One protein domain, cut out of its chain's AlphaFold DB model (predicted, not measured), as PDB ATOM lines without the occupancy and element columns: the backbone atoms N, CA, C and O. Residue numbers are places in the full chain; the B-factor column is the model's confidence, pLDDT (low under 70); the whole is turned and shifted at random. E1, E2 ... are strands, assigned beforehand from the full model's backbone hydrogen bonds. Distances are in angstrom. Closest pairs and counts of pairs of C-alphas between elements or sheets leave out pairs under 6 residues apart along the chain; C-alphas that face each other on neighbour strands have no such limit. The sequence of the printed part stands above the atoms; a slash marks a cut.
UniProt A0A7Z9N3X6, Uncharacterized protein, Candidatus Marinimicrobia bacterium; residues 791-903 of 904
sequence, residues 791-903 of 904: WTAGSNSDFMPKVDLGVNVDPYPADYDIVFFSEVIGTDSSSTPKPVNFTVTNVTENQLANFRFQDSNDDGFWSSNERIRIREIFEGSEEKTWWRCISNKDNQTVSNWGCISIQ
ATOM      1  N   TRP A 791     183.943 307.432 199.517       81.31
ATOM      2  CA  TRP A 791     185.001 306.498 199.127       81.31
ATOM      3  C   TRP A 791     185.875 307.114 198.036       81.31
ATOM      4  O   TRP A 791     185.364 307.597 197.024       81.31
ATOM      5  N   THR A 792     187.193 307.029 198.201       78.69
ATOM      6  CA  THR A 792     188.146 307.517 197.202       78.69
ATOM      7  C   THR A 792     188.014 306.734 195.891       78.69
ATOM      8  O   THR A 792     187.714 305.532 195.888       78.69
ATOM      9  N   ALA A 793     188.292 307.383 194.758       72.88
ATOM     10  CA  ALA A 793     188.247 306.748 193.442       72.88
ATOM     11  C   ALA A 793     189.115 305.470 193.394       72.88
ATOM     12  O   ALA A 793     190.288 305.489 193.759       72.88
ATOM     13  N   GLY A 794     188.533 304.351 192.944       70.31
ATOM     14  CA  GLY A 794     189.196 303.038 192.921       70.31
ATOM     15  C   GLY A 794     188.970 302.168 194.164       70.31
ATOM     16  O   GLY A 794     189.469 301.044 194.208       70.31
ATOM     17  N   SER A 795     188.197 302.644 195.148       73.62
ATOM     18  CA  SER A 795     187.689 301.807 196.238       73.62
ATOM     19  C   SER A 795     186.767 300.703 195.705       73.62
ATOM     20  O   SER A 795     185.922 300.950 194.846       73.62
ATOM     21  N   ASN A 796     186.907 299.485 196.234       70.31
ATOM     22  CA  ASN A 796     186.089 298.330 195.845       70.31
ATOM     23  C   ASN A 796     184.884 298.104 196.780       70.31
ATOM     24  O   ASN A 796     184.295 297.023 196.758       70.31
ATOM     25  N   SER A 797     184.562 299.093 197.618       69.12
ATOM     26  CA  SER A 797     183.495 299.044 198.620       69.12
ATOM     27  C   SER A 797     182.151 299.528 198.069       69.12
ATOM     28  O   SER A 797     182.095 300.489 197.302       69.12
ATOM     29  N   ASP A 798     181.063 298.887 198.486       62.41
ATOM     30  CA  ASP A 798     179.672 299.235 198.163       62.41
ATOM     31  C   ASP A 798     178.899 299.834 199.355       62.41
ATOM     32  O   ASP A 798     177.703 300.127 199.256       62.41
ATOM     33  N   PHE A 799     179.583 300.070 200.476       67.00
ATOM     34  CA  PHE A 799     179.006 300.711 201.652       67.00
ATOM     35  C   PHE A 799     178.706 302.191 201.409       67.00
ATOM     36  O   PHE A 799     179.481 302.895 200.765       67.00
ATOM     37  N   MET A 800     177.631 302.708 202.010       63.06
ATOM     38  CA  MET A 800     177.338 304.140 201.985       63.06
ATOM     39  C   MET A 800     177.881 304.780 203.273       63.06
ATOM     40  O   MET A 800     177.360 304.491 204.358       63.06
ATOM     41  N   PRO A 801     178.954 305.590 203.204       67.25
ATOM     42  CA  PRO A 801     179.466 306.265 204.384       67.25
ATOM     43  C   PRO A 801     178.425 307.282 204.854       67.25
ATOM     44  O   PRO A 801     177.954 308.094 204.068       67.25
ATOM     45  N   LYS A 802     178.055 307.224 206.136       68.38
ATOM     46  CA  LYS A 802     177.316 308.297 206.798       68.38
ATOM     47  C   LYS A 802     178.163 308.812 207.963       68.38
ATOM     48  O   LYS A 802     178.596 308.045 208.832       68.38
ATOM     49  N   VAL A 803     178.432 310.107 207.940       70.00
ATOM     50  CA  VAL A 803     179.064 310.844 209.034       70.00
ATOM     51  C   VAL A 803     177.941 311.580 209.760       70.00
ATOM     52  O   VAL A 803     176.976 312.014 209.136       70.00
ATOM     53  N   ASP A 804     177.980 311.582 211.086       64.88
ATOM     54  CA  ASP A 804     176.954 312.218 211.909       64.88
ATOM     55  C   ASP A 804     177.662 313.062 212.970       64.88
ATOM     56  O   ASP A 804     178.602 312.605 213.625       64.88
ATOM     57  N   LEU A 805     177.213 314.295 213.156       61.28
ATOM     58  CA  LEU A 805     177.646 315.144 214.260       61.28
ATOM     59  C   LEU A 805     176.787 314.746 215.465       61.28
ATOM     60  O   LEU A 805     175.672 315.225 215.647       61.28
ATOM     61  N   GLY A 806     177.219 313.728 216.216       56.59
ATOM     62  CA  GLY A 806     176.431 313.213 217.343       56.59
ATOM     63  C   GLY A 806     176.199 314.250 218.458       56.59
ATOM     64  O   GLY A 806     176.755 315.337 218.454       56.59
ATOM     65  N   VAL A 807     175.400 313.895 219.470       53.69
ATOM     66  CA  VAL A 807     175.092 314.773 220.620       53.69
ATOM     67  C   VAL A 807     176.301 314.868 221.576       53.69
ATOM     68  O   VAL A 807     176.864 313.822 221.920       53.69
ATOM     69  N   ASN A 808     176.652 316.076 222.049       56.66
ATOM     70  CA  ASN A 808     177.800 316.395 222.931       56.66
ATOM     71  C   ASN A 808     179.176 316.088 222.307       56.66
ATOM     72  O   ASN A 808     179.911 315.220 222.799       56.66
ATOM     73  N   VAL A 809     179.470 316.745 221.190       63.69
ATOM     74  CA  VAL A 809     180.686 316.590 220.385       63.69
ATOM     75  C   VAL A 809     181.156 317.992 220.005       63.69
ATOM     76  O   VAL A 809     180.315 318.785 219.588       63.69
ATOM     77  N   ASP A 810     182.453 318.251 220.122       64.00
ATOM     78  CA  ASP A 810     183.072 319.510 219.710       64.00
ATOM     79  C   ASP A 810     183.730 319.266 218.342       64.00
ATOM     80  O   ASP A 810     184.708 318.513 218.263       64.00
ATOM     81  N   PRO A 811     183.137 319.754 217.236       66.69
ATOM     82  CA  PRO A 811     183.605 319.428 215.894       66.69
ATOM     83  C   PRO A 811     185.020 319.974 215.669       66.69
ATOM     84  O   PRO A 811     185.311 321.124 215.975       66.69
ATOM     85  N   TYR A 812     185.896 319.133 215.119       73.94
ATOM     86  CA  TYR A 812     187.293 319.475 214.839       73.94
ATOM     87  C   TYR A 812     187.475 319.587 213.325       73.94
ATOM     88  O   TYR A 812     187.318 318.555 212.660       73.94
ATOM     89  N   PRO A 813     187.744 320.779 212.763       73.81
ATOM     90  CA  PRO A 813     187.737 321.016 211.319       73.81
ATOM     91  C   PRO A 813     189.018 320.477 210.673       73.81
ATOM     92  O   PRO A 813     189.898 321.210 210.233       73.81
ATOM     93  N   ALA A 814     189.118 319.153 210.638       76.38
ATOM     94  CA  ALA A 814     190.146 318.433 209.918       76.38
ATOM     95  C   ALA A 814     189.523 317.423 208.964       76.38
ATOM     96  O   ALA A 814     188.451 316.861 209.213       76.38
ATOM     97  N   ASP A 815     190.261 317.160 207.901       81.31
ATOM     98  CA  ASP A 815     189.980 316.111 206.953       81.31
ATOM     99  C   ASP A 815     190.565 314.793 207.459       81.31
ATOM    100  O   ASP A 815     191.678 314.736 208.001       81.31
ATOM    101  N   TYR A 816     189.837 313.700 207.241       83.94
ATOM    102  CA  TYR A 816     190.246 312.381 207.714       83.94
ATOM    103  C   TYR A 816     190.221 311.332 206.621       83.94
ATOM    104  O   TYR A 816     189.180 311.078 206.021       83.94
ATOM    105  N   ASP A 817     191.329 310.610 206.484       87.25
ATOM    106  CA  ASP A 817     191.391 309.397 205.682       87.25
ATOM    107  C   ASP A 817     191.285 308.159 206.574       87.25
ATOM    108  O   ASP A 817     192.049 307.961 207.523       87.25
ATOM    109  N   ILE A 818     190.333 307.285 206.242       85.88
ATOM    110  CA  ILE A 818     190.137 305.997 206.908       85.88
ATOM    111  C   ILE A 818     190.417 304.878 205.913       85.88
ATOM    112  O   ILE A 818     189.654 304.671 204.966       85.88
ATOM    113  N   VAL A 819     191.494 304.131 206.156       86.50
ATOM    114  CA  VAL A 819     191.979 303.065 205.266       86.50
ATOM    115  C   VAL A 819     191.765 301.709 205.922       86.50
ATOM    116  O   VAL A 819     192.278 301.470 207.011       86.50
ATOM    117  N   PHE A 820     191.041 300.806 205.259       84.31
ATOM    118  CA  PHE A 820     190.763 299.452 205.758       84.31
ATOM    119  C   PHE A 820     191.732 298.405 205.167       84.31
ATOM    120  O   PHE A 820     192.061 298.468 203.979       84.31
ATOM    121  N   PHE A 821     192.110 297.388 205.954       82.94
ATOM    122  CA  PHE A 821     193.105 296.346 205.632       82.94
ATOM    123  C   PHE A 821     192.659 294.911 205.958       82.94
ATOM    124  O   PHE A 821     191.947 294.670 206.933       82.94
ATOM    125  N   SER A 822     193.139 293.934 205.177       79.38
ATOM    126  CA  SER A 822     192.729 292.517 205.246       79.38
ATOM    127  C   SER A 822     193.083 291.736 206.487       79.38
ATOM    128  O   SER A 822     192.634 290.602 206.647       79.38
ATOM    129  N   GLU A 823     193.854 292.341 207.365       83.81
ATOM    130  CA  GLU A 823     194.327 291.750 208.596       83.81
ATOM    131  C   GLU A 823     194.189 292.800 209.698       83.81
ATOM    132  O   GLU A 823     194.087 293.997 209.425       83.81
ATOM    133  N   VAL A 824     194.185 292.354 210.950       86.25
ATOM    134  CA  VAL A 824     194.304 293.265 212.089       86.25
ATOM    135  C   VAL A 824     195.672 293.939 212.006       86.25
ATOM    136  O   VAL A 824     196.700 293.261 212.026       86.25
ATOM    137  N   ILE A 825     195.677 295.265 211.918       87.44
ATOM    138  CA  ILE A 825     196.890 296.071 211.722       87.44
ATOM    139  C   ILE A 825     197.262 296.911 212.947       87.44
ATOM    140  O   ILE A 825     198.373 297.433 213.007       87.44
ATOM    141  N   GLY A 826     196.370 297.035 213.931       88.56
ATOM    142  CA  GLY A 826     196.611 297.850 215.118       88.56
ATOM    143  C   GLY A 826     195.551 297.673 216.197       88.56
ATOM    144  O   GLY A 826     194.825 296.676 216.220       88.56
ATOM    145  N   THR A 827     195.469 298.655 217.093       90.44
ATOM    146  CA  THR A 827     194.430 298.752 218.124       90.44
ATOM    147  C   THR A 827     193.831 300.156 218.173       90.44
ATOM    148  O   THR A 827     194.478 301.105 217.740       90.44
ATOM    149  N   ASP A 828     192.628 300.297 218.728       89.31
ATOM    150  CA  ASP A 828     192.028 301.607 219.012       89.31
ATOM    151  C   ASP A 828     192.684 302.322 220.218       89.31
ATOM    152  O   ASP A 828     193.464 301.727 220.966       89.31
ATOM    153  N   SER A 829     192.353 303.600 220.430       87.69
ATOM    154  CA  SER A 829     192.891 304.463 221.502       87.69
ATOM    155  C   SER A 829     192.097 304.360 222.817       87.69
ATOM    156  O   SER A 829     192.029 305.304 223.607       87.69
ATOM    157  N   SER A 830     191.411 303.242 223.070       82.38
ATOM    158  CA  SER A 830     190.663 303.056 224.317       82.38
ATOM    159  C   SER A 830     191.580 302.664 225.487       82.38
ATOM    160  O   SER A 830     192.690 302.174 225.304       82.38
ATOM    161  N   SER A 831     191.114 302.833 226.733       81.88
ATOM    162  CA  SER A 831     191.879 302.413 227.922       81.88
ATOM    163  C   SER A 831     192.132 300.902 227.978       81.88
ATOM    164  O   SER A 831     192.980 300.440 228.737       81.88
ATOM    165  N   THR A 832     191.373 300.125 227.200       85.56
ATOM    166  CA  THR A 832     191.554 298.684 227.007       85.56
ATOM    167  C   THR A 832     191.578 298.417 225.497       85.56
ATOM    168  O   THR A 832     190.537 298.049 224.953       85.56
ATOM    169  N   PRO A 833     192.723 298.650 224.818       87.62
ATOM    170  CA  PRO A 833     192.792 298.737 223.361       87.62
ATOM    171  C   PRO A 833     192.186 297.522 222.655       87.62
ATOM    172  O   PRO A 833     192.570 296.380 222.929       87.62
ATOM    173  N   LYS A 834     191.245 297.769 221.741       87.00
ATOM    174  CA  LYS A 834     190.610 296.732 220.920       87.00
ATOM    175  C   LYS A 834     191.368 296.551 219.602       87.00
ATOM    176  O   LYS A 834     191.757 297.563 219.027       87.00
ATOM    177  N   PRO A 835     191.577 295.317 219.104       88.56
ATOM    178  CA  PRO A 835     192.159 295.081 217.780       88.56
ATOM    179  C   PRO A 835     191.342 295.756 216.672       88.56
ATOM    180  O   PRO A 835     190.117 295.739 216.733       88.56
ATOM    181  N   VAL A 836     192.005 296.331 215.666       89.56
ATOM    182  CA  VAL A 836     191.350 296.974 214.515       89.56
ATOM    183  C   VAL A 836     192.073 296.690 213.205       89.56
ATOM    184  O   VAL A 836     193.293 296.498 213.160       89.56
ATOM    185  N   ASN A 837     191.310 296.709 212.116       88.69
ATOM    186  CA  ASN A 837     191.793 296.475 210.760       88.69
ATOM    187  C   ASN A 837     191.830 297.748 209.895       88.69
ATOM    188  O   ASN A 837     191.828 297.655 208.671       88.69
ATOM    189  N   PHE A 838     191.835 298.935 210.498       87.31
ATOM    190  CA  PHE A 838     191.877 300.206 209.778       87.31
ATOM    191  C   PHE A 838     192.761 301.237 210.481       87.31
ATOM    192  O   PHE A 838     193.002 301.140 211.684       87.31
ATOM    193  N   THR A 839     193.240 302.221 209.722       89.00
ATOM    194  CA  THR A 839     193.896 303.428 210.247       89.00
ATOM    195  C   THR A 839     192.984 304.632 210.071       89.00
ATOM    196  O   THR A 839     192.216 304.675 209.112       89.00
ATOM    197  N   VAL A 840     193.098 305.608 210.970       88.50
ATOM    198  CA  VAL A 840     192.494 306.937 210.831       88.50
ATOM    199  C   VAL A 840     193.632 307.952 210.817       88.50
ATOM    200  O   VAL A 840     194.397 308.035 211.779       88.50
ATOM    201  N   THR A 841     193.760 308.690 209.724       87.75
ATOM    202  CA  THR A 841     194.775 309.732 209.558       87.75
ATOM    203  C   THR A 841     194.071 311.070 209.453       87.75
ATOM    204  O   THR A 841     193.203 311.224 208.600       87.75
ATOM    205  N   ASN A 842     194.446 312.016 210.306       84.38
ATOM    206  CA  ASN A 842     194.126 313.424 210.131       84.38
ATOM    207  C   ASN A 842     195.068 313.958 209.049       84.38
ATOM    208  O   ASN A 842     196.284 314.038 209.255       84.38
ATOM    209  N   VAL A 843     194.527 314.209 207.859       82.88
ATOM    210  CA  VAL A 843     195.339 314.609 206.704       82.88
ATOM    211  C   VAL A 843     195.622 316.108 206.693       82.88
ATOM    212  O   VAL A 843     196.646 316.497 206.138       82.88
ATOM    213  N   THR A 844     194.797 316.919 207.367       75.38
ATOM    214  CA  THR A 844     195.028 318.360 207.563       75.38
ATOM    215  C   THR A 844     196.323 318.608 208.333       75.38
ATOM    216  O   THR A 844     197.156 319.403 207.911       75.38
ATOM    217  N   GLU A 845     196.549 317.860 209.412       75.19
ATOM    218  CA  GLU A 845     197.735 317.998 210.273       75.19
ATOM    219  C   GLU A 845     198.810 316.934 210.001       75.19
ATOM    220  O   GLU A 845     199.853 316.897 210.655       75.19
ATOM    221  N   ASN A 846     198.570 316.054 209.025       80.88
ATOM    222  CA  ASN A 846     199.466 314.964 208.637       80.88
ATOM    223  C   ASN A 846     199.900 314.074 209.827       80.88
ATOM    224  O   ASN A 846     201.073 313.710 209.971       80.88
ATOM    225  N   GLN A 847     198.939 313.699 210.676       85.31
ATOM    226  CA  GLN A 847     199.158 312.878 211.870       85.31
ATOM    227  C   GLN A 847     198.134 311.744 212.009       85.31
ATOM    228  O   GLN A 847     197.063 311.749 211.404       85.31
ATOM    229  N   LEU A 848     198.466 310.725 212.806       86.94
ATOM    230  CA  LEU A 848     197.514 309.665 213.146       86.94
ATOM    231  C   LEU A 848     196.509 310.199 214.168       86.94
ATOM    232  O   LEU A 848     196.911 310.638 215.243       86.94
ATOM    233  N   ALA A 849     195.220 310.112 213.847       85.50
ATOM    234  CA  ALA A 849     194.163 310.554 214.744       85.50
ATOM    235  C   ALA A 849     193.882 309.488 215.810       85.50
ATOM    236  O   ALA A 849     193.921 308.282 215.532       85.50
ATOM    237  N   ASN A 850     193.530 309.913 217.024       88.25
ATOM    238  CA  ASN A 850     193.015 308.986 218.024       88.25
ATOM    239  C   ASN A 850     191.587 308.575 217.664       88.25
ATOM    240  O   ASN A 850     190.792 309.353 217.140       88.25
ATOM    241  N   PHE A 851     191.222 307.331 217.964       87.75
ATOM    242  CA  PHE A 851     189.854 306.882 217.737       87.75
ATOM    243  C   PHE A 851     189.437 305.784 218.705       87.75
ATOM    244  O   PHE A 851     190.254 305.044 219.247       87.75
ATOM    245  N   ARG A 852     188.126 305.655 218.911       85.81
ATOM    246  CA  ARG A 852     187.517 304.488 219.554       85.81
ATOM    247  C   ARG A 852     186.730 303.679 218.550       85.81
ATOM    248  O   ARG A 852     185.942 304.236 217.782       85.81
ATOM    249  N   PHE A 853     186.899 302.368 218.628       87.06
ATOM    250  CA  PHE A 853     186.184 301.418 217.798       87.06
ATOM    251  C   PHE A 853     185.143 300.668 218.628       87.06
ATOM    252  O   PHE A 853     185.458 299.975 219.598       87.06
ATOM    253  N   GLN A 854     183.873 300.818 218.257       83.00
ATOM    254  CA  GLN A 854     182.788 300.054 218.863       83.00
ATOM    255  C   GLN A 854     182.630 298.708 218.154       83.00
ATOM    256  O   GLN A 854     181.683 298.508 217.397       83.00
ATOM    257  N   ASP A 855     183.553 297.800 218.454       81.62
ATOM    258  CA  ASP A 855     183.485 296.397 218.051       81.62
ATOM    259  C   ASP A 855     182.378 295.682 218.845       81.62
ATOM    260  O   ASP A 855     182.445 295.628 220.082       81.62
ATOM    261  N   SER A 856     181.336 295.211 218.157       79.19
ATOM    262  CA  SER A 856     180.166 294.575 218.789       79.19
ATOM    263  C   SER A 856     180.222 293.049 218.768       79.19
ATOM    264  O   SER A 856     179.478 292.411 219.517       79.19
ATOM    265  N   ASN A 857     181.053 292.462 217.906       81.00
ATOM    266  CA  ASN A 857     181.233 291.014 217.775       81.00
ATOM    267  C   ASN A 857     182.604 290.536 218.311       81.00
ATOM    268  O   ASN A 857     182.817 289.325 218.390       81.00
ATOM    269  N   ASP A 858     183.457 291.473 218.745       79.88
ATOM    270  CA  ASP A 858     184.819 291.298 219.265       79.88
ATOM    271  C   ASP A 858     185.736 290.520 218.293       79.88
ATOM    272  O   ASP A 858     186.569 289.711 218.722       79.88
ATOM    273  N   ASP A 859     185.577 290.730 216.980       80.31
ATOM    274  CA  ASP A 859     186.409 290.092 215.949       80.31
ATOM    275  C   ASP A 859     187.565 290.968 215.429       80.31
ATOM    276  O   ASP A 859     188.480 290.447 214.782       80.31
ATOM    277  N   GLY A 860     187.588 292.260 215.771       76.31
ATOM    278  CA  GLY A 860     188.612 293.222 215.365       76.31
ATOM    279  C   GLY A 860     188.527 293.685 213.908       76.31
ATOM    280  O   GLY A 860     189.439 294.373 213.432       76.31
ATOM    281  N   PHE A 861     187.463 293.322 213.190       80.56
ATOM    282  CA  PHE A 861     187.192 293.729 211.818       80.56
ATOM    283  C   PHE A 861     185.968 294.634 211.759       80.56
ATOM    284  O   PHE A 861     184.927 294.357 212.337       80.56
ATOM    285  N   TRP A 862     186.067 295.693 210.961       75.44
ATOM    286  CA  TRP A 862     184.931 296.571 210.722       75.44
ATOM    287  C   TRP A 862     183.695 295.836 210.167       75.44
ATOM    288  O   TRP A 862     183.755 295.205 209.106       75.44
ATOM    289  N   SER A 863     182.549 296.033 210.822       72.31
ATOM    290  CA  SER A 863     181.226 295.566 210.404       72.31
ATOM    291  C   SER A 863     180.221 296.717 210.233       72.31
ATOM    292  O   SER A 863     180.277 297.752 210.888       72.31
ATOM    293  N   SER A 864     179.226 296.525 209.360       65.19
ATOM    294  CA  SER A 864     178.227 297.549 208.972       65.19
ATOM    295  C   SER A 864     177.303 298.089 210.083       65.19
ATOM    296  O   SER A 864     176.470 298.961 209.841       65.19
ATOM    297  N   ASN A 865     177.404 297.550 211.297       67.94
ATOM    298  CA  ASN A 865     176.670 297.959 212.495       67.94
ATOM    299  C   ASN A 865     177.578 298.577 213.574       67.94
ATOM    300  O   ASN A 865     177.097 298.883 214.668       67.94
ATOM    301  N   GLU A 866     178.862 298.755 213.283       76.75
ATOM    302  CA  GLU A 866     179.862 299.263 214.216       76.75
ATOM    303  C   GLU A 866     180.112 300.753 213.992       76.75
ATOM    304  O   GLU A 866     179.548 301.375 213.084       76.75
ATOM    305  N   ARG A 867     180.877 301.375 214.893       75.75
ATOM    306  CA  ARG A 867     181.102 302.825 214.890       75.75
ATOM    307  C   ARG A 867     182.562 303.147 215.143       75.75
ATOM    308  O   ARG A 867     183.185 302.556 216.023       75.75
ATOM    309  N   ILE A 868     183.067 304.120 214.391       81.88
ATOM    310  CA  ILE A 868     184.355 304.768 214.644       81.88
ATOM    311  C   ILE A 868     184.029 306.132 215.238       81.88
ATOM    312  O   ILE A 868     183.211 306.871 214.682       81.88
ATOM    313  N   ARG A 869     184.632 306.451 216.381       80.00
ATOM    314  CA  ARG A 869     184.603 307.803 216.941       80.00
ATOM    315  C   ARG A 869     186.011 308.363 216.922       80.00
ATOM    316  O   ARG A 869     186.858 307.830 217.634       80.00
ATOM    317  N   ILE A 870     186.215 309.418 216.149       83.88
ATOM    318  CA  ILE A 870     187.487 310.138 216.077       83.88
ATOM    319  C   ILE A 870     187.611 311.046 217.307       83.88
ATOM    320  O   ILE A 870     186.600 311.462 217.891       83.88
ATOM    321  N   ARG A 871     188.844 311.245 217.763       79.19
ATOM    322  CA  ARG A 871     189.218 312.049 218.923       79.19
ATOM    323  C   ARG A 871     190.485 312.820 218.610       79.19
ATOM    324  O   ARG A 871     191.419 312.241 218.062       79.19
ATOM    325  N   GLU A 872     190.511 314.071 219.033       78.94
ATOM    326  CA  GLU A 872     191.664 314.951 218.878       78.94
ATOM    327  C   GLU A 872     192.007 315.595 220.213       78.94
ATOM    328  O   GLU A 872     191.215 315.557 221.155       78.94
ATOM    329  N   ILE A 873     193.222 316.120 220.319       70.06
ATOM    330  CA  ILE A 873     193.702 316.771 221.535       70.06
ATOM    331  C   ILE A 873     193.570 318.281 221.350       70.06
ATOM    332  O   ILE A 873     194.211 318.847 220.473       70.06
ATOM    333  N   PHE A 874     192.779 318.916 222.209       62.38
ATOM    334  CA  PHE A 874     192.574 320.357 222.278       62.38
ATOM    335  C   PHE A 874     193.181 320.892 223.581       62.38
ATOM    336  O   PHE A 874     192.853 320.382 224.652       62.38
ATOM    337  N   GLU A 875     194.114 321.847 223.500       58.22
ATOM    338  CA  GLU A 875     194.764 322.494 224.665       58.22
ATOM    339  C   GLU A 875     195.299 321.523 225.746       58.22
ATOM    340  O   GLU A 875     195.344 321.810 226.941       58.22
ATOM    341  N   GLY A 876     195.727 320.325 225.333       59.00
ATOM    342  CA  GLY A 876     196.223 319.280 226.235       59.00
ATOM    343  C   GLY A 876     195.157 318.328 226.803       59.00
ATOM    344  O   GLY A 876     195.516 317.382 227.511       59.00
ATOM    345  N   SER A 877     193.878 318.505 226.460       55.12
ATOM    346  CA  SER A 877     192.760 317.590 226.755       55.12
ATOM    347  C   SER A 877     192.257 316.849 225.511       55.12
ATOM    348  O   SER A 877     192.118 317.423 224.444       55.12
ATOM    349  N   GLU A 878     191.985 315.544 225.625       66.94
ATOM    350  CA  GLU A 878     191.422 314.747 224.522       66.94
ATOM    351  C   GLU A 878     189.904 314.973 224.415       66.94
ATOM    352  O   GLU A 878     189.144 314.487 225.260       66.94
ATOM    353  N   GLU A 879     189.468 315.634 223.346       64.62
ATOM    354  CA  GLU A 879     188.066 315.940 223.071       64.62
ATOM    355  C   GLU A 879     187.452 315.019 222.006       64.62
ATOM    356  O   GLU A 879     188.119 314.307 221.243       64.62
ATOM    357  N   LYS A 880     186.118 314.936 222.009       61.78
ATOM    358  CA  LYS A 880     185.357 314.075 221.085       61.78
ATOM    359  C   LYS A 880     184.959 314.892 219.862       61.78
ATOM    360  O   LYS A 880     184.206 315.839 220.035       61.78
ATOM    361  N   THR A 881     185.333 314.439 218.662       62.25
ATOM    362  CA  THR A 881     185.233 315.284 217.458       62.25
ATOM    363  C   THR A 881     184.193 314.845 216.428       62.25
ATOM    364  O   THR A 881     183.382 315.652 215.994       62.25
ATOM    365  N   TRP A 882     184.128 313.558 216.061       59.28
ATOM    366  CA  TRP A 882     183.206 313.094 215.006       59.28
ATOM    367  C   TRP A 882     182.582 311.730 215.327       59.28
ATOM    368  O   TRP A 882     183.270 310.817 215.804       59.28
ATOM    369  N   TRP A 883     181.281 311.542 215.045       54.41
ATOM    370  CA  TRP A 883     180.675 310.204 215.005       54.41
ATOM    371  C   TRP A 883     180.606 309.683 213.577       54.41
ATOM    372  O   TRP A 883     180.221 310.377 212.640       54.41
ATOM    373  N   ARG A 884     180.852 308.382 213.429       56.47
ATOM    374  CA  ARG A 884     180.618 307.695 212.168       56.47
ATOM    375  C   ARG A 884     179.727 306.475 212.320       56.47
ATOM    376  O   ARG A 884     179.955 305.638 213.193       56.47
ATOM    377  N   CYS A 885     178.751 306.353 211.421       49.75
ATOM    378  CA  CYS A 885     177.949 305.148 211.221       49.75
ATOM    379  C   CYS A 885     177.951 304.815 209.726       49.75
ATOM    380  O   CYS A 885     177.276 305.479 208.955       49.75
ATOM    381  N   ILE A 886     178.676 303.792 209.279       52.94
ATOM    382  CA  ILE A 886     178.602 303.362 207.871       52.94
ATOM    383  C   ILE A 886     177.457 302.354 207.764       52.94
ATOM    384  O   ILE A 886     177.590 301.241 208.261       52.94
ATOM    385  N   SER A 887     176.325 302.726 207.163       46.03
ATOM    386  CA  SER A 887     175.173 301.822 207.040       46.03
ATOM    387  C   SER A 887     175.159 301.089 205.701       46.03
ATOM    388  O   SER A 887     175.414 301.680 204.651       46.03
ATOM    389  N   ASN A 888     174.808 299.804 205.742       45.47
ATOM    390  CA  ASN A 888     174.738 298.945 204.564       45.47
ATOM    391  C   ASN A 888     173.549 299.307 203.654       45.47
ATOM    392  O   ASN A 888     172.447 299.566 204.147       45.47
ATOM    393  N   LYS A 889     173.742 299.259 202.331       40.72
ATOM    394  CA  LYS A 889     172.632 299.246 201.370       40.72
ATOM    395  C   LYS A 889     172.254 297.780 201.165       40.72
ATOM    396  O   LYS A 889     172.806 297.096 200.321       40.72
ATOM    397  N   ASP A 890     171.331 297.310 201.994       39.53
ATOM    398  CA  ASP A 890     170.829 295.936 202.024       39.53
ATOM    399  C   ASP A 890     171.778 294.875 202.609       39.53
ATOM    400  O   ASP A 890     172.996 294.893 202.507       39.53
ATOM    401  N   ASN A 891     171.146 293.937 203.306       37.12
ATOM    402  CA  ASN A 891     171.713 292.978 204.245       37.12
ATOM    403  C   ASN A 891     172.502 291.844 203.548       37.12
ATOM    404  O   ASN A 891     172.106 290.677 203.625       37.12
ATOM    405  N   GLN A 892     173.583 292.166 202.834       36.75
ATOM    406  CA  GLN A 892     174.501 291.174 202.270       36.75
ATOM    407  C   GLN A 892     175.916 291.326 202.828       36.75
ATOM    408  O   GLN A 892     176.418 292.423 203.053       36.75
ATOM    409  N   THR A 893     176.545 290.179 203.076       40.22
ATOM    410  CA  THR A 893     177.983 290.047 203.310       40.22
ATOM    411  C   THR A 893     178.722 290.504 202.064       40.22
ATOM    412  O   THR A 893     178.607 289.853 201.022       40.22
ATOM    413  N   VAL A 894     179.490 291.582 202.182       37.59
ATOM    414  CA  VAL A 894     180.304 292.111 201.088       37.59
ATOM    415  C   VAL A 894     181.770 292.068 201.490       37.59
ATOM    416  O   VAL A 894     182.151 292.481 202.582       37.59
ATOM    417  N   SER A 895     182.603 291.546 200.599       45.81
ATOM    418  CA  SER A 895     184.029 291.848 200.587       45.81
ATOM    419  C   SER A 895     184.208 293.284 200.103       45.81
ATOM    420  O   SER A 895     183.700 293.569 199.021       45.81
ATOM    421  N   ASN A 896     184.961 294.138 200.807       53.47
ATOM    422  CA  ASN A 896     186.155 294.786 200.238       53.47
ATOM    423  C   ASN A 896     186.695 295.996 201.010       53.47
ATOM    424  O   ASN A 896     186.002 296.737 201.697       53.47
ATOM    425  N   TRP A 897     187.990 296.159 200.763       54.94
ATOM    426  CA  TRP A 897     188.936 297.181 201.178       54.94
ATOM    427  C   TRP A 897     188.763 298.476 200.384       54.94
ATOM    428  O   TRP A 897     188.519 298.441 199.173       54.94
ATOM    429  N   GLY A 898     188.957 299.612 201.047       57.56
ATOM    430  CA  GLY A 898     188.933 300.929 200.420       57.56
ATOM    431  C   GLY A 898     189.408 302.023 201.373       57.56
ATOM    432  O   GLY A 898     189.528 301.780 202.573       57.56
ATOM    433  N   CYS A 899     189.669 303.212 200.834       62.34
ATOM    434  CA  CYS A 899     189.904 304.425 201.611       62.34
ATOM    435  C   CYS A 899     188.656 305.314 201.548       62.34
ATOM    436  O   CYS A 899     187.997 305.394 200.505       62.34
ATOM    437  N   ILE A 900     188.315 305.950 202.662       65.56
ATOM    438  CA  ILE A 900     187.234 306.932 202.750       65.56
ATOM    439  C   ILE A 900     187.842 308.226 203.236       65.56
ATOM    440  O   ILE A 900     188.466 308.211 204.293       65.56
ATOM    441  N   SER A 901     187.583 309.300 202.502       68.81
ATOM    442  CA  SER A 901     187.931 310.645 202.929       68.81
ATOM    443  C   SER A 901     186.702 311.320 203.537       68.81
ATOM    444  O   SER A 901     185.597 311.216 202.990       68.81
ATOM    445  N   ILE A 902     186.879 311.935 204.701       63.62
ATOM    446  CA  ILE A 902     185.925 312.829 205.363       63.62
ATOM    447  C   ILE A 902     186.463 314.236 205.158       63.62
ATOM    448  O   ILE A 902     187.646 314.460 205.403       63.62
ATOM    449  N   GLN A 903     185.608 315.120 204.661       63.47
ATOM    450  CA  GLN A 903     185.980 316.456 204.212       63.47
ATOM    451  C   GLN A 903     185.090 317.482 204.911       63.47
ATOM    452  O   GLN A 903     183.865 317.292 204.920       63.47
TER     453      GLN A 903
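This is residues 791 to 903 of the 904 residues of an uncharacterized protein of Candidatus Marinimicrobia bacterium (UniProt A0A7Z9N3X6). With little regular structure, this is a small sandwich: the strongly twisted sheet E1-E6-E5-E4 and the sheet E3-E2-E7 stand face to face, their strands crossed at 44 degrees. Of 113 residues printed, 43 are in seven named strands, E1 to E7 along the chain; it is all strand, and both sheets are antiparallel. It is compact, radius of gyration of the C-alphas 13.6 A, spanning 43 by 31 by 27 A.

Find C-alpha 800 at (177.338, 304.140, 201.985), where E1, residues 800 to 804, begins. Then come E2, 816 to 820; E3, 838 to 842; E4, 850 to 854; E5, 867 to 874, 22.2 A long; E6, 877 to 887, 30.8 A; and E7, 899 to 902, ending at C-alpha 902, (185.925, 312.829, 205.363).

E4, E5 and E6 form a meander, each strand the antiparallel neighbour of the one before; look for N 852 and O 869, 2.8 A, and N 874 and O 877, 2.8 A, within hydrogen-bond range. Between the sheets, the closest C-alphas of E3 and E4, Val 840 and Phe 851, are 7.4 A apart.

The printed part has no cut. Links E1 to E2, E2 to E3, E4 to E5 and E6 to E7 are long. pLDDT is under 70 at 46 residues, among them 874 to 903.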